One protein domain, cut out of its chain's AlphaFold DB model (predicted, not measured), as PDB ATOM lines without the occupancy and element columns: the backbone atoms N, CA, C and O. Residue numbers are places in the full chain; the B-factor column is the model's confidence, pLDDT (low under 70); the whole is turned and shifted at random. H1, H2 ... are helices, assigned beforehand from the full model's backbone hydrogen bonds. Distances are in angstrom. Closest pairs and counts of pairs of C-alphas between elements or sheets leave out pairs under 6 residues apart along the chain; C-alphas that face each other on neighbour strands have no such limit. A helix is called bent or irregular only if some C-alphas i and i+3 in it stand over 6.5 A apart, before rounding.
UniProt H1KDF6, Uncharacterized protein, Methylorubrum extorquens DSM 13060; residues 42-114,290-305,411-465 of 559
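This is residues 42 to 114, 290 to 305 and 411 to 465 of the 559 residues of an uncharacterized protein of Methylorubrum extorquens DSM 13060 (UniProt H1KDF6). The longest helix, H6, runs along one side of a compact body of crossed helices: the start of H2 meets its far end in a corner, while H3 and H5 cross each other near its beginning. H4 fills the middle between these parts, crossing H6, and the very short H1 packs on H6's later half. The printed part has 144 residues with six named helices, H1 to H6 in chain order, and no named strand; the class is all helix. It is compact, with a radius of gyration of the C-alphas of 14.4 A, and rounded, with spans of 38 by 35 by 27 A.

H6, residues 436 to 455, is 28.6 A long from C-alpha 436 at (-38.777, -43.272, -5.068) to C-alpha 455 at (-53.683, -32.685, -27.010). It is neither bent nor irregular, but only just: C-alphas 442 and 445 are 6.3 A apart. H5, residues 411 to 429, is 27.4 A long; H3, residues 91 to 109, is 26.8 A; H2, residues 67 to 82, is 22.2 A; and H4, residues 291 to 301, is 15.3 A. H1, residues 51 to 54, begins with C-alpha 51 at (-47.965, -47.497, -23.430) and is 4.8 A long.

H6 is the hub and touches the five other helices. H4 touches residues 440 to 448 of H6, about perpendicular at 85 degrees; the closest C-alphas, of Trp 292 and Trp 444, are 5.8 A apart. H3 touches H6 with residues 101 to 109, about perpendicular at 79 degrees, with C-alphas of Val 105 and Ser 442 closest at 5.6 A. H5 touches residues 436 to 439 of H6, the C-alphas of Val 420 and Thr 436 closest at 7.2 A. At the other end, residues 67 to 70 of H2 touch residues 451 to 455 of H6 at a steep tilt of 64 degrees, opposite ways; the closest C-alphas, of Val 70 and Leu 454, are 6.3 A apart. H1 touches residues 446 to 453 of H6, with C-alphas of Leu 54 and Leu 450 closest at 6.6 A. H3 and H5 touch at a steep tilt of 58 degrees, the same way, the C-alphas of Ala 98 and Ser 423 closest at 4.5 A. H2 and H4 touch at a shallow tilt of 33 degrees, only just short of steep, the same way, with C-alphas of Ser 78 and Arg 299 closest at 5.9 A. H2 and H5 are apart. In H2, H3, H4 and H5 every O i to N i+4 pair is within hydrogen-bond range, in H6 14 of 16 are, and H1 is too short for such a pair.

The farthest C-alphas, of Lys 65 and Ser 429, are 40.6 A apart. Residues 115 to 289 and 306 to 410 are not printed; the C-alpha gaps across these cuts are 20.8 A and 18.1 A. The link from H1 to H2 is long, with 12 residues. The mean pLDDT of the printed part is 88.6; residues 112 to 114 and 457 to 463 are under 70.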
ATOM      1  N   ARG A  42     -48.967 -58.636 -17.007       76.25
ATOM      2  CA  ARG A  42     -50.365 -58.249 -17.263       76.25
ATOM      3  C   ARG A  42     -50.643 -56.873 -16.674       76.25
ATOM      4  O   ARG A  42     -50.724 -56.726 -15.461       76.25
ATOM      5  N   VAL A  43     -50.848 -55.901 -17.556       85.81
ATOM      6  CA  VAL A  43     -51.262 -54.546 -17.185       85.81
ATOM      7  C   VAL A  43     -52.675 -54.592 -16.574       85.81
ATOM      8  O   VAL A  43     -53.583 -55.093 -17.249       85.81
ATOM      9  N   PRO A  44     -52.885 -54.104 -15.332       88.81
ATOM     10  CA  PRO A  44     -54.182 -54.186 -14.651       88.81
ATOM     11  C   PRO A  44     -55.271 -53.335 -15.310       88.81
ATOM     12  O   PRO A  44     -56.421 -53.760 -15.360       88.81
ATOM     13  N   MET A  45     -54.903 -52.156 -15.822       93.88
ATOM     14  CA  MET A  45     -55.818 -51.171 -16.407       93.88
ATOM     15  C   MET A  45     -55.379 -50.863 -17.844       93.88
ATOM     16  O   MET A  45     -54.498 -50.040 -18.099       93.88
ATOM     17  N   LYS A  46     -55.928 -51.614 -18.807       92.81
ATOM     18  CA  LYS A  46     -55.461 -51.620 -20.208       92.81
ATOM     19  C   LYS A  46     -55.862 -50.367 -20.982       92.81
ATOM     20  O   LYS A  46     -55.241 -50.056 -22.004       92.81
ATOM     21  N   ARG A  47     -56.953 -49.710 -20.593       93.94
ATOM     22  CA  ARG A  47     -57.420 -48.465 -21.220       93.94
ATOM     23  C   ARG A  47     -56.592 -47.289 -20.763       93.94
ATOM     24  O   ARG A  47     -56.185 -46.481 -21.584       93.94
ATOM     25  N   THR A  48     -56.286 -47.311 -19.480       92.62
ATOM     26  CA  THR A  48     -55.542 -46.307 -18.740       92.62
ATOM     27  C   THR A  48     -54.059 -46.296 -19.105       92.62
ATOM     28  O   THR A  48     -53.456 -45.232 -19.106       92.62
ATOM     29  N   PHE A  49     -53.474 -47.447 -19.449       94.62
ATOM     30  CA  PHE A  49     -52.041 -47.612 -19.729       94.62
ATOM     31  C   PHE A  49     -51.474 -46.665 -20.789       94.62
ATOM     32  O   PHE A  49     -51.850 -46.748 -21.961       94.62
ATOM     33  N   ALA A  50     -50.490 -45.845 -20.409       92.38
ATOM     34  CA  ALA A  50     -49.846 -44.885 -21.305       92.38
ATOM     35  C   ALA A  50     -49.199 -45.566 -22.524       92.38
ATOM     36  O   ALA A  50     -49.341 -45.094 -23.655       92.38
ATOM     37  N   GLY A  51     -48.575 -46.736 -22.335       88.06
ATOM     38  CA  GLY A  51     -47.965 -47.497 -23.430       88.06
ATOM     39  C   GLY A  51     -48.962 -47.987 -24.490       88.06
ATOM     40  O   GLY A  51     -48.584 -48.224 -25.635       88.06
ATOM     41  N   ALA A  52     -50.264 -48.053 -24.181       89.56
ATOM     42  CA  ALA A  52     -51.275 -48.340 -25.200       89.56
ATOM     43  C   ALA A  52     -51.347 -47.228 -26.264       89.56
ATOM     44  O   ALA A  52     -51.688 -47.487 -27.416       89.56
ATOM     45  N   TYR A  53     -51.013 -45.993 -25.894       91.81
ATOM     46  CA  TYR A  53     -51.015 -44.833 -26.781       91.81
ATOM     47  C   TYR A  53     -49.639 -44.602 -27.389       91.81
ATOM     48  O   TYR A  53     -49.522 -44.479 -28.610       91.81
ATOM     49  N   LEU A  54     -48.616 -44.569 -26.537       87.69
ATOM     50  CA  LEU A  54     -47.247 -44.255 -26.933       87.69
ATOM     51  C   LEU A  54     -46.634 -45.366 -27.789       87.69
ATOM     52  O   LEU A  54     -46.050 -45.075 -28.827       87.69
ATOM     53  N   ASP A  55     -46.851 -46.630 -27.417       84.31
ATOM     54  CA  ASP A  55     -46.161 -47.764 -28.042       84.31
ATOM     55  C   ASP A  55     -47.078 -48.536 -29.004       84.31
ATOM     56  O   ASP A  55     -46.640 -49.032 -30.038       84.31
ATOM     57  N   GLN A  56     -48.372 -48.642 -28.681       86.06
ATOM     58  CA  GLN A  56     -49.331 -49.471 -29.434       86.06
ATOM     59  C   GLN A  56     -50.228 -48.663 -30.385       86.06
ATOM     60  O   GLN A  56     -51.143 -49.216 -30.995       86.06
ATOM     61  N   GLY A  57     -50.005 -47.351 -30.507       86.62
ATOM     62  CA  GLY A  57     -50.693 -46.519 -31.496       86.62
ATOM     63  C   GLY A  57     -52.181 -46.269 -31.226       86.62
ATOM     64  O   GLY A  57     -52.885 -45.808 -32.124       86.62
ATOM     65  N   ARG A  58     -52.701 -46.529 -30.014       91.06
ATOM     66  CA  ARG A  58     -54.094 -46.184 -29.681       91.06
ATOM     67  C   ARG A  58     -54.306 -44.679 -29.811       91.06
ATOM     68  O   ARG A  58     -53.505 -43.888 -29.317       91.06
ATOM     69  N   ARG A  59     -55.413 -44.274 -30.429       89.62
ATOM     70  CA  ARG A  59     -55.820 -42.870 -30.551       89.62
ATOM     71  C   ARG A  59     -57.308 -42.708 -30.218       89.62
ATOM     72  O   ARG A  59     -58.079 -43.650 -30.430       89.62
ATOM     73  N   PRO A  60     -57.726 -41.550 -29.678       90.56
ATOM     74  CA  PRO A  60     -59.141 -41.230 -29.515       90.56
ATOM     75  C   PRO A  60     -59.833 -41.132 -30.883       90.56
ATOM     76  O   PRO A  60     -59.209 -40.797 -31.887       90.56
ATOM     77  N   ARG A  61     -61.146 -41.404 -30.926       87.31
ATOM     78  CA  ARG A  61     -61.944 -41.288 -32.164       87.31
ATOM     79  C   ARG A  61     -62.092 -39.842 -32.644       87.31
ATOM     80  O   ARG A  61     -62.190 -39.608 -33.842       87.31
ATOM     81  N   ARG A  62     -62.125 -38.888 -31.708       86.38
ATOM     82  CA  ARG A  62     -62.186 -37.446 -31.978       86.38
ATOM     83  C   ARG A  62     -60.864 -36.779 -31.616       86.38
ATOM     84  O   ARG A  62     -60.179 -37.236 -30.704       86.38
ATOM     85  N   LYS A  63     -60.543 -35.674 -32.293       86.12
ATOM     86  CA  LYS A  63     -59.427 -34.804 -31.898       86.12
ATOM     87  C   LYS A  63     -59.750 -34.136 -30.559       86.12
ATOM     88  O   LYS A  63     -60.848 -33.606 -30.397       86.12
ATOM     89  N   LEU A  64     -58.792 -34.153 -29.639       89.94
ATOM     90  CA  LEU A  64     -58.866 -33.470 -28.348       89.94
ATOM     91  C   LEU A  64     -58.059 -32.176 -28.485       89.94
ATOM     92  O   LEU A  64     -56.909 -32.224 -28.911       89.94
ATOM     93  N   LYS A  65     -58.680 -31.019 -28.235       81.25
ATOM     94  CA  LYS A  65     -58.073 -29.706 -28.539       81.25
ATOM     95  C   LYS A  65     -57.575 -28.986 -27.290       81.25
ATOM     96  O   LYS A  65     -56.709 -28.114 -27.376       81.25
ATOM     97  N   THR A  66     -58.146 -29.322 -26.141       81.94
ATOM     98  CA  THR A  66     -57.896 -28.655 -24.863       81.94
ATOM     99  C   THR A  66     -57.357 -29.635 -23.827       81.94
ATOM    100  O   THR A  66     -57.551 -30.845 -23.944       81.94
ATOM    101  N   VAL A  67     -56.705 -29.113 -22.784       83.94
ATOM    102  CA  VAL A  67     -56.316 -29.910 -21.607       83.94
ATOM    103  C   VAL A  67     -57.545 -30.609 -21.030       83.94
ATOM    104  O   VAL A  67     -57.491 -31.802 -20.768       83.94
ATOM    105  N   SER A  68     -58.678 -29.914 -20.945       84.44
ATOM    106  CA  SER A  68     -59.927 -30.493 -20.463       84.44
ATOM    107  C   SER A  68     -60.461 -31.646 -21.317       84.44
ATOM    108  O   SER A  68     -60.944 -32.627 -20.760       84.44
ATOM    109  N   ASP A  69     -60.358 -31.573 -22.651       86.94
ATOM    110  CA  ASP A  69     -60.736 -32.697 -23.523       86.94
ATOM    111  C   ASP A  69     -59.892 -33.941 -23.217       86.94
ATOM    112  O   ASP A  69     -60.409 -35.059 -23.188       86.94
ATOM    113  N   VAL A  70     -58.589 -33.742 -22.987       91.75
ATOM    114  CA  VAL A  70     -57.664 -34.816 -22.609       91.75
ATOM    115  C   VAL A  70     -58.011 -35.361 -21.227       91.75
ATOM    116  O   VAL A  70     -58.123 -36.579 -21.083       91.75
ATOM    117  N   SER A  71     -58.262 -34.491 -20.245       92.00
ATOM    118  CA  SER A  71     -58.668 -34.880 -18.892       92.00
ATOM    119  C   SER A  71     -59.935 -35.734 -18.903       92.00
ATOM    120  O   SER A  71     -59.946 -36.823 -18.335       92.00
ATOM    121  N   GLN A  72     -60.988 -35.289 -19.593       90.12
ATOM    122  CA  GLN A  72     -62.251 -36.028 -19.691       90.12
ATOM    123  C   GLN A  72     -62.072 -37.370 -20.402       90.12
ATOM    124  O   GLN A  72     -62.601 -38.388 -19.954       90.12
ATOM    125  N   TYR A  73     -61.305 -37.393 -21.494       93.62
ATOM    126  CA  TYR A  73     -61.032 -38.626 -22.224       93.62
ATOM    127  C   TYR A  73     -60.295 -39.651 -21.355       93.62
ATOM    128  O   TYR A  73     -60.715 -40.808 -21.287       93.62
ATOM    129  N   LEU A  74     -59.216 -39.233 -20.687       95.25
ATOM    130  CA  LEU A  74     -58.427 -40.105 -19.819       95.25
ATOM    131  C   LEU A  74     -59.235 -40.564 -18.606       95.25
ATOM    132  O   LEU A  74     -59.222 -41.756 -18.316       95.25
ATOM    133  N   LEU A  75     -60.005 -39.672 -17.977       94.75
ATOM    134  CA  LEU A  75     -60.922 -40.031 -16.896       94.75
ATOM    135  C   LEU A  75     -61.910 -41.112 -17.346       94.75
ATOM    136  O   LEU A  75     -62.072 -42.120 -16.666       94.75
ATOM    137  N   GLN A  76     -62.519 -40.958 -18.525       94.19
ATOM    138  CA  GLN A  76     -63.421 -41.970 -19.071       94.19
ATOM    139  C   GLN A  76     -62.712 -43.320 -19.267       94.19
ATOM    140  O   GLN A  76     -63.294 -44.364 -18.985       94.19
ATOM    141  N   GLN A  77     -61.457 -43.326 -19.730       96.00
ATOM    142  CA  GLN A  77     -60.689 -44.570 -19.858       96.00
ATOM    143  C   GLN A  77     -60.414 -45.222 -18.501       96.00
ATOM    144  O   GLN A  77     -60.553 -46.441 -18.390       96.00
ATOM    145  N   SER A  78     -60.083 -44.422 -17.487       96.31
ATOM    146  CA  SER A  78     -59.898 -44.880 -16.110       96.31
ATOM    147  C   SER A  78     -61.162 -45.531 -15.564       96.31
ATOM    148  O   SER A  78     -61.113 -46.657 -15.076       96.31
ATOM    149  N   LEU A  79     -62.315 -44.877 -15.716       95.75
ATOM    150  CA  LEU A  79     -63.596 -45.398 -15.232       95.75
ATOM    151  C   LEU A  79     -64.038 -46.661 -15.982       95.75
ATOM    152  O   LEU A  79     -64.606 -47.560 -15.377       95.75
ATOM    153  N   LEU A  80     -63.713 -46.796 -17.272       96.06
ATOM    154  CA  LEU A  80     -63.964 -48.037 -18.014       96.06
ATOM    155  C   LEU A  80     -63.107 -49.222 -17.530       96.06
ATOM    156  O   LEU A  80     -63.515 -50.367 -17.717       96.06
ATOM    157  N   ASP A  81     -61.923 -48.973 -16.964       95.81
ATOM    158  CA  ASP A  81     -61.081 -50.016 -16.359       95.81
ATOM    159  C   ASP A  81     -61.455 -50.296 -14.890       95.81
ATOM    160  O   ASP A  81     -61.298 -51.426 -14.417       95.81
ATOM    161  N   LEU A  82     -61.908 -49.275 -14.158       95.69
ATOM    162  CA  LEU A  82     -62.168 -49.347 -12.718       95.69
ATOM    163  C   LEU A  82     -63.621 -49.689 -12.361       95.69
ATOM    164  O   LEU A  82     -63.846 -50.308 -11.325       95.69
ATOM    165  N   GLY A  83     -64.585 -49.305 -13.197       95.06
ATOM    166  CA  GLY A  83     -66.014 -49.274 -12.870       95.06
ATOM    167  C   GLY A  83     -66.388 -48.026 -12.067       95.06
ATOM    168  O   GLY A  83     -67.250 -47.262 -12.490       95.06
ATOM    169  N   GLU A  84     -65.689 -47.787 -10.958       93.44
ATOM    170  CA  GLU A  84     -65.885 -46.642 -10.062       93.44
ATOM    171  C   GLU A  84     -64.545 -45.996  -9.658       93.44
ATOM    172  O   GLU A  84     -63.512 -46.672  -9.675       93.44
ATOM    173  N   PRO A  85     -64.516 -44.698  -9.306       95.38
ATOM    174  CA  PRO A  85     -63.303 -44.055  -8.812       95.38
ATOM    175  C   PRO A  85     -62.791 -44.680  -7.505       95.38
ATOM    176  O   PRO A  85     -63.556 -44.979  -6.593       95.38
ATOM    177  N   LEU A  86     -61.469 -44.779  -7.368       95.94
ATOM    178  CA  LEU A  86     -60.795 -45.114  -6.115       95.94
ATOM    179  C   LEU A  86     -60.491 -43.816  -5.358       95.94
ATOM    180  O   LEU A  86     -59.503 -43.140  -5.640       95.94
ATOM    181  N   THR A  87     -61.341 -43.452  -4.401       93.38
ATOM    182  CA  THR A  87     -61.240 -42.178  -3.659       93.38
ATOM    183  C   THR A  87     -60.494 -42.289  -2.328       93.38
ATOM    184  O   THR A  87     -60.209 -41.270  -1.699       93.38
ATOM    185  N   GLY A  88     -60.123 -43.503  -1.910       94.62
ATOM    186  CA  GLY A  88     -59.366 -43.732  -0.684       94.62
ATOM    187  C   GLY A  88     -58.681 -45.102  -0.612       94.62
ATOM    188  O   GLY A  88     -58.867 -45.939  -1.501       94.62
ATOM    189  N   PRO A  89     -57.887 -45.333   0.453       96.06
ATOM    190  CA  PRO A  89     -57.098 -46.550   0.613       96.06
ATOM    191  C   PRO A  89     -57.957 -47.810   0.744       96.06
ATOM    192  O   PRO A  89     -58.918 -47.843   1.511       96.06
ATOM    193  N   SER A  90     -57.566 -48.874   0.043       97.12
ATOM    194  CA  SER A  90     -58.148 -50.217   0.191       97.12
ATOM    195  C   SER A  90     -57.146 -51.288  -0.251       97.12
ATOM    196  O   SER A  90     -56.414 -51.050  -1.208       97.12
ATOM    197  N   PRO A  91     -57.100 -52.485   0.363       96.12
ATOM    198  CA  PRO A  91     -56.132 -53.513  -0.028       96.12
ATOM    199  C   PRO A  91     -56.177 -53.862  -1.524       96.12
ATOM    200  O   PRO A  91     -55.138 -53.962  -2.181       96.12
ATOM    201  N   GLU A  92     -57.375 -54.018  -2.087       95.25
ATOM    202  CA  GLU A  92     -57.587 -54.375  -3.489       95.25
ATOM    203  C   GLU A  92     -57.281 -53.210  -4.438       95.25
ATOM    204  O   GLU A  92     -56.640 -53.414  -5.477       95.25
ATOM    205  N   GLY A  93     -57.725 -51.996  -4.092       96.44
ATOM    206  CA  GLY A  93     -57.476 -50.784  -4.870       96.44
ATOM    207  C   GLY A  93     -55.994 -50.419  -4.889       96.44
ATOM    208  O   GLY A  93     -55.415 -50.246  -5.961       96.44
ATOM    209  N   ASP A  94     -55.354 -50.408  -3.721       97.44
ATOM    210  CA  ASP A  94     -53.939 -50.081  -3.542       97.44
ATOM    211  C   ASP A  94     -53.048 -51.051  -4.321       97.44
ATOM    212  O   ASP A  94     -52.137 -50.633  -5.037       97.44
ATOM    213  N   GLU A  95     -53.334 -52.354  -4.247       96.44
ATOM    214  CA  GLU A  95     -52.594 -53.372  -4.992       96.44
ATOM    215  C   GLU A  95     -52.806 -53.228  -6.509       96.44
ATOM    216  O   GLU A  95     -51.870 -53.447  -7.287       96.44
ATOM    217  N   LYS A  96     -54.013 -52.852  -6.958       96.12
ATOM    218  CA  LYS A  96     -54.297 -52.591  -8.377       96.12
ATOM    219  C   LYS A  96     -53.508 -51.376  -8.880       96.12
ATOM    220  O   LYS A  96     -52.849 -51.490  -9.916       96.12
ATOM    221  N   ILE A  97     -53.527 -50.261  -8.146       97.44
ATOM    222  CA  ILE A  97     -52.787 -49.038  -8.496       97.44
ATOM    223  C   ILE A  97     -51.277 -49.308  -8.473       97.44
ATOM    224  O   ILE A  97     -50.581 -48.967  -9.426       97.44
ATOM    225  N   ALA A  98     -50.760 -49.985  -7.443       97.50
ATOM    226  CA  ALA A  98     -49.336 -50.300  -7.336       97.50
ATOM    227  C   ALA A  98     -48.848 -51.201  -8.483       97.50
ATOM    228  O   ALA A  98     -47.785 -50.960  -9.053       97.50
ATOM    229  N   LYS A  99     -49.634 -52.214  -8.880       96.44
ATOM    230  CA  LYS A  99     -49.328 -53.046 -10.058       96.44
ATOM    231  C   LYS A  99     -49.362 -52.248 -11.354       96.44
ATOM    232  O   LYS A  99     -48.553 -52.508 -12.239       96.44
ATOM    233  N   MET A 100     -50.299 -51.310 -11.476       96.19
ATOM    234  CA  MET A 100     -50.389 -50.446 -12.645       96.19
ATOM    235  C   MET A 100     -49.155 -49.557 -12.763       96.19
ATOM    236  O   MET A 100     -48.515 -49.524 -13.810       96.19
ATOM    237  N   MET A 101     -48.791 -48.903 -11.663       96.62
ATOM    238  CA  MET A 101     -47.609 -48.061 -11.562       96.62
ATOM    239  C   MET A 101     -46.335 -48.842 -11.908       96.62
ATOM    240  O   MET A 101     -45.559 -48.403 -12.753       96.62
ATOM    241  N   ALA A 102     -46.164 -50.042 -11.345       95.25
ATOM    242  CA  ALA A 102     -45.037 -50.917 -11.661       95.25
ATOM    243  C   ALA A 102     -45.009 -51.337 -13.142       95.25
ATOM    244  O   ALA A 102     -43.936 -51.430 -13.735       95.25
ATOM    245  N   ALA A 103     -46.171 -51.577 -13.758       93.19
ATOM    246  CA  ALA A 103     -46.255 -51.913 -15.177       93.19
ATOM    247  C   ALA A 103     -45.866 -50.744 -16.090       93.19
ATOM    248  O   ALA A 103     -45.183 -50.966 -17.089       93.19
ATOM    249  N   GLU A 104     -46.249 -49.511 -15.752       92.88
ATOM    250  CA  GLU A 104     -45.820 -48.331 -16.512       92.88
ATOM    251  C   GLU A 104     -44.332 -48.059 -16.376       92.88
ATOM    252  O   GLU A 104     -43.678 -47.824 -17.389       92.88
ATOM    253  N   VAL A 105     -43.780 -48.177 -15.167       92.06
ATOM    254  CA  VAL A 105     -42.333 -48.050 -14.959       92.06
ATOM    255  C   VAL A 105     -41.575 -49.116 -15.743       92.06
ATOM    256  O   VAL A 105     -40.641 -48.790 -16.469       92.06
ATOM    257  N   ALA A 106     -41.989 -50.382 -15.656       89.31
ATOM    258  CA  ALA A 106     -41.327 -51.457 -16.390       89.31
ATOM    259  C   ALA A 106     -41.378 -51.237 -17.907       89.31
ATOM    260  O   ALA A 106     -40.399 -51.517 -18.592       89.31
ATOM    261  N   ALA A 107     -42.490 -50.716 -18.433       86.50
ATOM    262  CA  ALA A 107     -42.608 -50.363 -19.843       86.50
ATOM    263  C   ALA A 107     -41.754 -49.144 -20.220       86.50
ATOM    264  O   ALA A 107     -41.163 -49.130 -21.294       86.50
ATOM    265  N   ALA A 108     -41.661 -48.141 -19.343       84.00
ATOM    266  CA  ALA A 108     -40.834 -46.962 -19.558       84.00
ATOM    267  C   ALA A 108     -39.350 -47.326 -19.655       84.00
ATOM    268  O   ALA A 108     -38.718 -46.974 -20.641       84.00
ATOM    269  N   VAL A 109     -38.840 -48.107 -18.701       79.88
ATOM    270  CA  VAL A 109     -37.418 -48.480 -18.603       79.88
ATOM    271  C   VAL A 109     -36.916 -49.280 -19.813       79.88
ATOM    272  O   VAL A 109     -35.739 -49.205 -20.153       79.88
ATOM    273  N   VAL A 110     -37.780 -50.058 -20.474       76.38
ATOM    274  CA  VAL A 110     -37.387 -50.892 -21.629       76.38
ATOM    275  C   VAL A 110     -37.587 -50.208 -22.984       76.38
ATOM    276  O   VAL A 110     -37.272 -50.811 -24.014       76.38
ATOM    277  N   ARG A 111     -38.128 -48.982 -23.027       70.62
ATOM    278  CA  ARG A 111     -38.330 -48.268 -24.295       70.62
ATOM    279  C   ARG A 111     -36.981 -47.949 -24.958       70.62
ATOM    280  O   ARG A 111     -36.063 -47.498 -24.276       70.62
ATOM    281  N   PRO A 112     -36.839 -48.125 -26.285       54.09
ATOM    282  CA  PRO A 112     -35.663 -47.644 -27.009       54.09
ATOM    283  C   PRO A 112     -35.480 -46.135 -26.803       54.09
ATOM    284  O   PRO A 112     -36.428 -45.375 -26.976       54.09
ATOM    285  N   GLY A 113     -34.277 -45.707 -26.412       55.31
ATOM    286  CA  GLY A 113     -34.013 -44.311 -26.038       55.31
ATOM    287  C   GLY A 113     -34.446 -43.937 -24.615       55.31
ATOM    288  O   GLY A 113     -34.249 -42.793 -24.223       55.31
ATOM    289  N   SER A 114     -34.989 -44.879 -23.829       52.84
ATOM    290  CA  SER A 114     -35.150 -44.695 -22.385       52.84
ATOM    291  C   SER A 114     -33.783 -44.517 -21.749       52.84
ATOM    292  O   SER A 114     -32.845 -45.270 -22.023       52.84
ATOM    293  N   ASP A 290     -45.486 -33.735  -8.090       86.50
ATOM    294  CA  ASP A 290     -45.665 -32.639  -9.034       86.50
ATOM    295  C   ASP A 290     -46.967 -32.763  -9.847       86.50
ATOM    296  O   ASP A 290     -47.837 -33.594  -9.570       86.50
ATOM    297  N   LEU A 291     -47.094 -31.889 -10.846       88.25
ATOM    298  CA  LEU A 291     -48.207 -31.846 -11.787       88.25
ATOM    299  C   LEU A 291     -48.449 -33.207 -12.453       88.25
ATOM    300  O   LEU A 291     -49.562 -33.728 -12.453       88.25
ATOM    301  N   TRP A 292     -47.392 -33.779 -13.029       90.88
ATOM    302  CA  TRP A 292     -47.484 -34.983 -13.842       90.88
ATOM    303  C   TRP A 292     -47.762 -36.203 -12.977       90.88
ATOM    304  O   TRP A 292     -48.634 -36.992 -13.322       90.88
ATOM    305  N   PHE A 293     -47.139 -36.302 -11.800       94.56
ATOM    306  CA  PHE A 293     -47.472 -37.362 -10.852       94.56
ATOM    307  C   PHE A 293     -48.933 -37.277 -10.387       94.56
ATOM    308  O   PHE A 293     -49.603 -38.304 -10.286       94.56
ATOM    309  N   SER A 294     -49.454 -36.069 -10.140       95.06
ATOM    310  CA  SER A 294     -50.864 -35.880  -9.756       95.06
ATOM    311  C   SER A 294     -51.818 -36.335 -10.866       95.06
ATOM    312  O   SER A 294     -52.803 -37.017 -10.589       95.06
ATOM    313  N   ARG A 295     -51.479 -36.066 -12.133       95.12
ATOM    314  CA  ARG A 295     -52.240 -36.542 -13.300       95.12
ATOM    315  C   ARG A 295     -52.158 -38.052 -13.483       95.12
ATOM    316  O   ARG A 295     -53.194 -38.689 -13.660       95.12
ATOM    317  N   THR A 296     -50.972 -38.648 -13.347       96.75
ATOM    318  CA  THR A 296     -50.798 -40.108 -13.331       96.75
ATOM    319  C   THR A 296     -51.641 -40.744 -12.227       96.75
ATOM    320  O   THR A 296     -52.344 -41.726 -12.466       96.75
ATOM    321  N   TRP A 297     -51.638 -40.160 -11.027       97.56
ATOM    322  CA  TRP A 297     -52.464 -40.624  -9.919       97.56
ATOM    323  C   TRP A 297     -53.958 -40.520 -10.227       97.56
ATOM    324  O   TRP A 297     -54.684 -41.504 -10.080       97.56
ATOM    325  N   GLY A 298     -54.422 -39.361 -10.698       96.56
ATOM    326  CA  GLY A 298     -55.811 -39.143 -11.101       96.56
ATOM    327  C   GLY A 298     -56.255 -40.122 -12.190       96.56
ATOM    328  O   GLY A 298     -57.357 -40.664 -12.131       96.56
ATOM    329  N   ARG A 299     -55.364 -40.437 -13.136       96.62
ATOM    330  CA  ARG A 299     -55.568 -41.443 -14.180       96.62
ATOM    331  C   ARG A 299     -55.642 -42.865 -13.612       96.62
ATOM    332  O   ARG A 299     -56.478 -43.644 -14.053       96.62
ATOM    333  N   TYR A 300     -54.841 -43.227 -12.617       97.50
ATOM    334  CA  TYR A 300     -54.929 -44.555 -11.995       97.50
ATOM    335  C   TYR A 300     -56.119 -44.736 -11.061       97.50
ATOM    336  O   TYR A 300     -56.571 -45.859 -10.860       97.50
ATOM    337  N   THR A 301     -56.603 -43.648 -10.474       97.25
ATOM    338  CA  THR A 301     -57.681 -43.680  -9.481       97.25
ATOM    339  C   THR A 301     -59.037 -43.295 -10.056       97.25
ATOM    340  O   THR A 301     -60.042 -43.457  -9.378       97.25
ATOM    341  N   GLY A 302     -59.103 -42.796 -11.293       95.94
ATOM    342  CA  GLY A 302     -60.344 -42.248 -11.841       95.94
ATOM    343  C   GLY A 302     -60.773 -40.949 -11.149       95.94
ATOM    344  O   GLY A 302     -61.960 -40.670 -11.065       95.94
ATOM    345  N   THR A 303     -59.813 -40.162 -10.651       94.94
ATOM    346  CA  THR A 303     -60.037 -38.884  -9.939       94.94
ATOM    347  C   THR A 303     -59.337 -37.707 -10.625       94.94
ATOM    348  O   THR A 303     -58.982 -36.709 -10.004       94.94
ATOM    349  N   LEU A 304     -59.091 -37.831 -11.936       93.62
ATOM    350  CA  LEU A 304     -58.353 -36.828 -12.706       93.62
ATOM    351  C   LEU A 304     -59.043 -35.457 -12.727       93.62
ATOM    352  O   LEU A 304     -58.356 -34.456 -12.863       93.62
ATOM    353  N   LEU A 305     -60.368 -35.409 -12.578       91.94
ATOM    354  CA  LEU A 305     -61.161 -34.187 -12.432       91.94
ATOM    355  C   LEU A 305     -61.792 -34.160 -11.037       91.94
ATOM    356  O   LEU A 305     -62.040 -35.220 -10.462       91.94
ATOM    357  N   GLY A 411     -53.802 -36.829   3.896       95.75
ATOM    358  CA  GLY A 411     -54.250 -38.222   3.785       95.75
ATOM    359  C   GLY A 411     -54.036 -38.798   2.382       95.75
ATOM    360  O   GLY A 411     -53.496 -39.895   2.240       95.75
ATOM    361  N   MET A 412     -54.352 -38.024   1.337       94.94
ATOM    362  CA  MET A 412     -54.075 -38.411  -0.052       94.94
ATOM    363  C   MET A 412     -52.568 -38.560  -0.309       94.94
ATOM    364  O   MET A 412     -52.150 -39.505  -0.972       94.94
ATOM    365  N   ARG A 413     -51.733 -37.672   0.247       94.94
ATOM    366  CA  ARG A 413     -50.266 -37.753   0.108       94.94
ATOM    367  C   ARG A 413     -49.689 -38.985   0.800       94.94
ATOM    368  O   ARG A 413     -48.884 -39.691   0.195       94.94
ATOM    369  N   ARG A 414     -50.136 -39.291   2.022       96.12
ATOM    370  CA  ARG A 414     -49.769 -40.521   2.742       96.12
ATOM    371  C   ARG A 414     -50.147 -41.764   1.938       96.12
ATOM    372  O   ARG A 414     -49.342 -42.685   1.815       96.12
ATOM    373  N   TRP A 415     -51.336 -41.766   1.339       97.38
ATOM    374  CA  TRP A 415     -51.792 -42.859   0.482       97.38
ATOM    375  C   TRP A 415     -50.947 -43.006  -0.794       97.38
ATOM    376  O   TRP A 415     -50.508 -44.106  -1.126       97.38
ATOM    377  N   MET A 416     -50.609 -41.903  -1.468       97.31
ATOM    378  CA  MET A 416     -49.672 -41.925  -2.599       97.31
ATOM    379  C   MET A 416     -48.321 -42.534  -2.206       97.31
ATOM    380  O   MET A 416     -47.816 -43.415  -2.905       97.31
ATOM    381  N   ARG A 417     -47.750 -42.112  -1.068       96.81
ATOM    382  CA  ARG A 417     -46.482 -42.651  -0.544       96.81
ATOM    383  C   ARG A 417     -46.576 -44.159  -0.276       96.81
ATOM    384  O   ARG A 417     -45.645 -44.890  -0.624       96.81
ATOM    385  N   SER A 418     -47.683 -44.648   0.293       97.56
ATOM    386  CA  SER A 418     -47.857 -46.082   0.580       97.56
ATOM    387  C   SER A 418     -47.948 -46.925  -0.698       97.56
ATOM    388  O   SER A 418     -47.282 -47.961  -0.802       97.56
ATOM    389  N   VAL A 419     -48.686 -46.455  -1.705       98.25
ATOM    390  CA  VAL A 419     -48.817 -47.127  -3.005       98.25
ATOM    391  C   VAL A 419     -47.500 -47.112  -3.781       98.25
ATOM    392  O   VAL A 419     -47.122 -48.136  -4.353       98.25
ATOM    393  N   VAL A 420     -46.747 -46.007  -3.753       98.06
ATOM    394  CA  VAL A 420     -45.405 -45.942  -4.358       98.06
ATOM    395  C   VAL A 420     -44.462 -46.946  -3.699       98.06
ATOM    396  O   VAL A 420     -43.818 -47.733  -4.395       98.06
ATOM    397  N   LYS A 421     -44.440 -47.007  -2.360       97.62
ATOM    398  CA  LYS A 421     -43.663 -48.014  -1.620       97.62
ATOM    399  C   LYS A 421     -44.044 -49.433  -2.043       97.62
ATOM    400  O   LYS A 421     -43.168 -50.280  -2.224       97.62
ATOM    401  N   ARG A 422     -45.338 -49.703  -2.237       97.56
ATOM    402  CA  ARG A 422     -45.813 -51.003  -2.721       97.56
ATOM    403  C   ARG A 422     -45.382 -51.283  -4.165       97.56
ATOM    404  O   ARG A 422     -44.950 -52.397  -4.456       97.56
ATOM    405  N   SER A 423     -45.434 -50.290  -5.049       97.25
ATOM    406  CA  SER A 423     -44.965 -50.400  -6.437       97.25
ATOM    407  C   SER A 423     -43.473 -50.747  -6.507       97.25
ATOM    408  O   SER A 423     -43.090 -51.665  -7.233       97.25
ATOM    409  N   LEU A 424     -42.634 -50.107  -5.684       96.00
ATOM    410  CA  LEU A 424     -41.202 -50.424  -5.577       96.00
ATOM    411  C   LEU A 424     -40.955 -51.883  -5.166       96.00
ATOM    412  O   LEU A 424     -40.092 -52.548  -5.736       96.00
ATOM    413  N   GLN A 425     -41.741 -52.426  -4.229       96.25
ATOM    414  CA  GLN A 425     -41.640 -53.842  -3.846       96.25
ATOM    415  C   GLN A 425     -41.985 -54.787  -5.006       96.25
ATOM    416  O   GLN A 425     -41.355 -55.838  -5.160       96.25
ATOM    417  N   ILE A 426     -42.988 -54.431  -5.815       95.25
ATOM    418  CA  ILE A 426     -43.380 -55.202  -7.001       95.25
ATOM    419  C   ILE A 426     -42.254 -55.164  -8.039       95.25
ATOM    420  O   ILE A 426     -41.863 -56.221  -8.531       95.25
ATOM    421  N   LEU A 427     -41.699 -53.985  -8.329       93.44
ATOM    422  CA  LEU A 427     -40.569 -53.810  -9.247       93.44
ATOM    423  C   LEU A 427     -39.343 -54.621  -8.801       93.44
ATOM    424  O   LEU A 427     -38.833 -55.427  -9.581       93.44
ATOM    425  N   ALA A 428     -38.955 -54.518  -7.526       92.44
ATOM    426  CA  ALA A 428     -37.822 -55.254  -6.965       92.44
ATOM    427  C   ALA A 428     -38.015 -56.776  -7.069       92.44
ATOM    428  O   ALA A 428     -37.101 -57.504  -7.456       92.44
ATOM    429  N   SER A 429     -39.235 -57.267  -6.819       92.19
ATOM    430  CA  SER A 429     -39.584 -58.690  -6.973       92.19
ATOM    431  C   SER A 429     -39.520 -59.186  -8.428       92.19
ATOM    432  O   SER A 429     -39.554 -60.393  -8.664       92.19
ATOM    433  N   ASN A 430     -39.445 -58.272  -9.399       88.31
ATOM    434  CA  ASN A 430     -39.287 -58.549 -10.827       88.31
ATOM    435  C   ASN A 430     -37.896 -58.141 -11.357       88.31
ATOM    436  O   ASN A 430     -37.702 -58.101 -12.569       88.31
ATOM    437  N   GLY A 431     -36.930 -57.868 -10.473       88.69
ATOM    438  CA  GLY A 431     -35.544 -57.567 -10.846       88.69
ATOM    439  C   GLY A 431     -35.275 -56.118 -11.260       88.69
ATOM    440  O   GLY A 431     -34.185 -55.836 -11.744       88.69
ATOM    441  N   ILE A 432     -36.229 -55.201 -11.065       89.44
ATOM    442  CA  ILE A 432     -36.047 -53.763 -11.304       89.44
ATOM    443  C   ILE A 432     -35.884 -53.085  -9.943       89.44
ATOM    444  O   ILE A 432     -36.852 -52.926  -9.203       89.44
ATOM    445  N   VAL A 433     -34.654 -52.717  -9.592       89.75
ATOM    446  CA  VAL A 433     -34.341 -52.043  -8.326       89.75
ATOM    447  C   VAL A 433     -34.161 -50.557  -8.595       89.75
ATOM    448  O   VAL A 433     -33.321 -50.181  -9.401       89.75
ATOM    449  N   MET A 434     -34.962 -49.732  -7.925       90.19
ATOM    450  CA  MET A 434     -34.916 -48.274  -8.023       90.19
ATOM    451  C   MET A 434     -35.425 -47.628  -6.732       90.19
ATOM    452  O   MET A 434     -36.045 -48.295  -5.897       90.19
ATOM    453  N   ASN A 435     -35.161 -46.338  -6.563       91.00
ATOM    454  CA  ASN A 435     -35.669 -45.517  -5.469       91.00
ATOM    455  C   ASN A 435     -36.963 -44.764  -5.851       91.00
ATOM    456  O   ASN A 435     -37.483 -44.878  -6.963       91.00
ATOM    457  N   THR A 436     -37.519 -44.014  -4.897       93.75
ATOM    458  CA  THR A 436     -38.777 -43.272  -5.068       93.75
ATOM    459  C   THR A 436     -38.672 -42.201  -6.153       93.75
ATOM    460  O   THR A 436     -39.589 -42.069  -6.967       93.75
ATOM    461  N   ALA A 437     -37.571 -41.443  -6.176       89.25
ATOM    462  CA  ALA A 437     -37.361 -40.381  -7.152       89.25
ATOM    463  C   ALA A 437     -37.231 -40.938  -8.578       89.25
ATOM    464  O   ALA A 437     -37.880 -40.436  -9.490       89.25
ATOM    465  N   GLU A 438     -36.482 -42.025  -8.764       88.75
ATOM    466  CA  GLU A 438     -36.346 -42.731 -10.047       88.75
ATOM    467  C   GLU A 438     -37.685 -43.283 -10.551       88.75
ATOM    468  O   GLU A 438     -38.009 -43.142 -11.733       88.75
ATOM    469  N   LEU A 439     -38.497 -43.868  -9.661       93.31
ATOM    470  CA  LEU A 439     -39.850 -44.312  -9.998       93.31
ATOM    471  C   LEU A 439     -40.706 -43.136 -10.470       93.31
ATOM    472  O   LEU A 439     -41.369 -43.239 -11.503       93.31
ATOM    473  N   GLN A 440     -40.694 -42.022  -9.734       91.12
ATOM    474  CA  GLN A 440     -41.459 -40.831 -10.100       91.12
ATOM    475  C   GLN A 440     -41.008 -40.297 -11.463       91.12
ATOM    476  O   GLN A 440     -41.848 -40.059 -12.331       91.12
ATOM    477  N   ALA A 441     -39.701 -40.206 -11.693       85.75
ATOM    478  CA  ALA A 441     -39.128 -39.711 -12.935       85.75
ATOM    479  C   ALA A 441     -39.422 -40.649 -14.131       85.75
ATOM    480  O   ALA A 441     -39.661 -40.188 -15.248       85.75
ATOM    481  N   SER A 442     -39.497 -41.964 -13.892       89.12
ATOM    482  CA  SER A 442     -39.880 -42.973 -14.897       89.12
ATOM    483  C   SER A 442     -41.353 -42.888 -15.315       89.12
ATOM    484  O   SER A 442     -41.695 -43.259 -16.436       89.12
ATOM    485  N   LEU A 443     -42.231 -42.407 -14.429       91.69
ATOM    486  CA  LEU A 443     -43.645 -42.143 -14.738       91.69
ATOM    487  C   LEU A 443     -43.842 -40.776 -15.402       91.69
ATOM    488  O   LEU A 443     -44.725 -40.611 -16.241       91.69
ATOM    489  N   TRP A 444     -43.006 -39.809 -15.032       87.75
ATOM    490  CA  TRP A 444     -43.103 -38.414 -15.444       87.75
ATOM    491  C   TRP A 444     -43.043 -38.221 -16.965       87.75
ATOM    492  O   TRP A 444     -43.920 -37.569 -17.533       87.75
ATOM    493  N   PHE A 445     -42.044 -38.808 -17.636       81.25
ATOM    494  CA  PHE A 445     -41.868 -38.654 -19.087       81.25
ATOM    495  C   PHE A 445     -43.025 -39.259 -19.893       81.25
ATOM    496  O   PHE A 445     -43.642 -38.522 -20.662       81.25
ATOM    497  N   PRO A 446     -43.403 -40.540 -19.695       87.44
ATOM    498  CA  PRO A 446     -44.522 -41.121 -20.430       87.44
ATOM    499  C   PRO A 446     -45.847 -40.402 -20.186       87.44
ATOM    500  O   PRO A 446     -46.660 -40.306 -21.102       87.44
ATOM    501  N   GLU A 447     -46.089 -39.897 -18.972       91.69
ATOM    502  CA  GLU A 447     -47.275 -39.082 -18.721       91.69
ATOM    503  C   GLU A 447     -47.220 -37.817 -19.582       91.69
ATOM    504  O   GLU A 447     -48.129 -37.565 -20.366       91.69
ATOM    505  N   LYS A 448     -46.129 -37.050 -19.522       86.31
ATOM    506  CA  LYS A 448     -45.970 -35.831 -20.320       86.31
ATOM    507  C   LYS A 448     -46.157 -36.085 -21.825       86.31
ATOM    508  O   LYS A 448     -46.915 -35.356 -22.474       86.31
ATOM    509  N   ASP A 449     -45.552 -37.145 -22.351       85.62
ATOM    510  CA  ASP A 449     -45.669 -37.543 -23.758       85.62
ATOM    511  C   ASP A 449     -47.104 -37.941 -24.120       85.62
ATOM    512  O   ASP A 449     -47.609 -37.567 -25.179       85.62
ATOM    513  N   LEU A 450     -47.800 -38.656 -23.227       90.94
ATOM    514  CA  LEU A 450     -49.202 -39.031 -23.412       90.94
ATOM    515  C   LEU A 450     -50.083 -37.786 -23.559       90.94
ATOM    516  O   LEU A 450     -50.910 -37.719 -24.470       90.94
ATOM    517  N   TRP A 451     -49.901 -36.786 -22.696       90.56
ATOM    518  CA  TRP A 451     -50.664 -35.539 -22.775       90.56
ATOM    519  C   TRP A 451     -50.337 -34.740 -24.040       90.56
ATOM    520  O   TRP A 451     -51.249 -34.170 -24.646       90.56
ATOM    521  N   GLY A 452     -49.076 -34.721 -24.478       86.12
ATOM    522  CA  GLY A 452     -48.673 -34.030 -25.708       86.12
ATOM    523  C   GLY A 452     -49.274 -34.684 -26.939       86.12
ATOM    524  O   GLY A 452     -49.938 -34.031 -27.747       86.12
ATOM    525  N   LEU A 453     -49.168 -36.009 -27.000       87.75
ATOM    526  CA  LEU A 453     -49.771 -36.818 -28.042       87.75
ATOM    527  C   LEU A 453     -51.290 -36.611 -28.134       87.75
ATOM    528  O   LEU A 453     -51.829 -36.467 -29.231       87.75
ATOM    529  N   LEU A 454     -51.993 -36.616 -26.998       90.56
ATOM    530  CA  LEU A 454     -53.454 -36.527 -26.973       90.56
ATOM    531  C   LEU A 454     -53.972 -35.119 -27.260       90.56
ATOM    532  O   LEU A 454     -54.983 -34.988 -27.945       90.56
ATOM    533  N   SER A 455     -53.292 -34.081 -26.773       83.75
ATOM    534  CA  SER A 455     -53.683 -32.685 -27.010       83.75
ATOM    535  C   SER A 455     -53.317 -32.176 -28.408       83.75
ATOM    536  O   SER A 455     -53.702 -31.065 -28.769       83.75
ATOM    537  N   ASN A 456     -52.562 -32.962 -29.192       71.19
ATOM    538  CA  ASN A 456     -51.986 -32.557 -30.479       71.19
ATOM    539  C   ASN A 456     -51.196 -31.235 -30.377       71.19
ATOM    540  O   ASN A 456     -51.086 -30.485 -31.350       71.19
ATOM    541  N   ARG A 457     -50.678 -30.939 -29.180       64.12
ATOM    542  CA  ARG A 457     -49.746 -29.849 -28.916       64.12
ATOM    543  C   ARG A 457     -48.354 -30.454 -28.878       64.12
ATOM    544  O   ARG A 457     -48.155 -31.515 -28.288       64.12
ATOM    545  N   VAL A 458     -47.388 -29.760 -29.469       51.78
ATOM    546  CA  VAL A 458     -45.977 -30.088 -29.262       51.78
ATOM    547  C   VAL A 458     -45.651 -29.721 -27.818       51.78
ATOM    548  O   VAL A 458     -45.272 -28.595 -27.509       51.78
ATOM    549  N   ILE A 459     -45.849 -30.662 -26.897       53.19
ATOM    550  CA  ILE A 459     -45.243 -30.565 -25.577       53.19
ATOM    551  C   ILE A 459     -43.773 -30.889 -25.819       53.19
ATOM    552  O   ILE A 459     -43.448 -32.061 -25.916       53.19
ATOM    553  N   LEU A 460     -42.959 -29.841 -26.030       42.88
ATOM    554  CA  LEU A 460     -41.519 -29.856 -26.352       42.88
ATOM    555  C   LEU A 460     -40.908 -31.267 -26.334       42.88
ATOM    556  O   LEU A 460     -40.703 -31.827 -25.257       42.88
ATOM    557  N   GLU A 461     -40.618 -31.796 -27.530       37.81
ATOM    558  CA  GLU A 461     -40.208 -33.187 -27.821       37.81
ATOM    559  C   GLU A 461     -38.982 -33.679 -27.032       37.81
ATOM    560  O   GLU A 461     -38.681 -34.871 -27.018       37.81
ATOM    561  N   ARG A 462     -38.282 -32.782 -26.337       47.69
ATOM    562  CA  ARG A 462     -37.247 -33.121 -25.370       47.69
ATOM    563  C   ARG A 462     -37.374 -32.184 -24.179       47.69
ATOM    564  O   ARG A 462     -37.227 -30.970 -24.303       47.69
ATOM    565  N   THR A 463     -37.674 -32.742 -23.010       57.50
ATOM    566  CA  THR A 463     -37.515 -31.978 -21.770       57.50
ATOM    567  C   THR A 463     -36.024 -31.781 -21.562       57.50
ATOM    568  O   THR A 463     -35.317 -32.760 -21.351       57.50
ATOM    569  N   ASP A 464     -35.570 -30.533 -21.633       70.94
ATOM    570  CA  ASP A 464     -34.231 -30.134 -21.209       70.94
ATOM    571  C   ASP A 464     -33.962 -30.690 -19.794       70.94
ATOM    572  O   ASP A 464     -34.714 -30.393 -18.861       70.94
ATOM    573  N   SER A 465     -32.928 -31.515 -19.624       80.06
ATOM    574  CA  SER A 465     -32.476 -31.958 -18.304       80.06
ATOM    575  C   SER A 465     -31.559 -30.906 -17.666       80.06
ATOM    576  O   SER A 465     -31.035 -30.014 -18.337       80.06
TER     577      SER A 465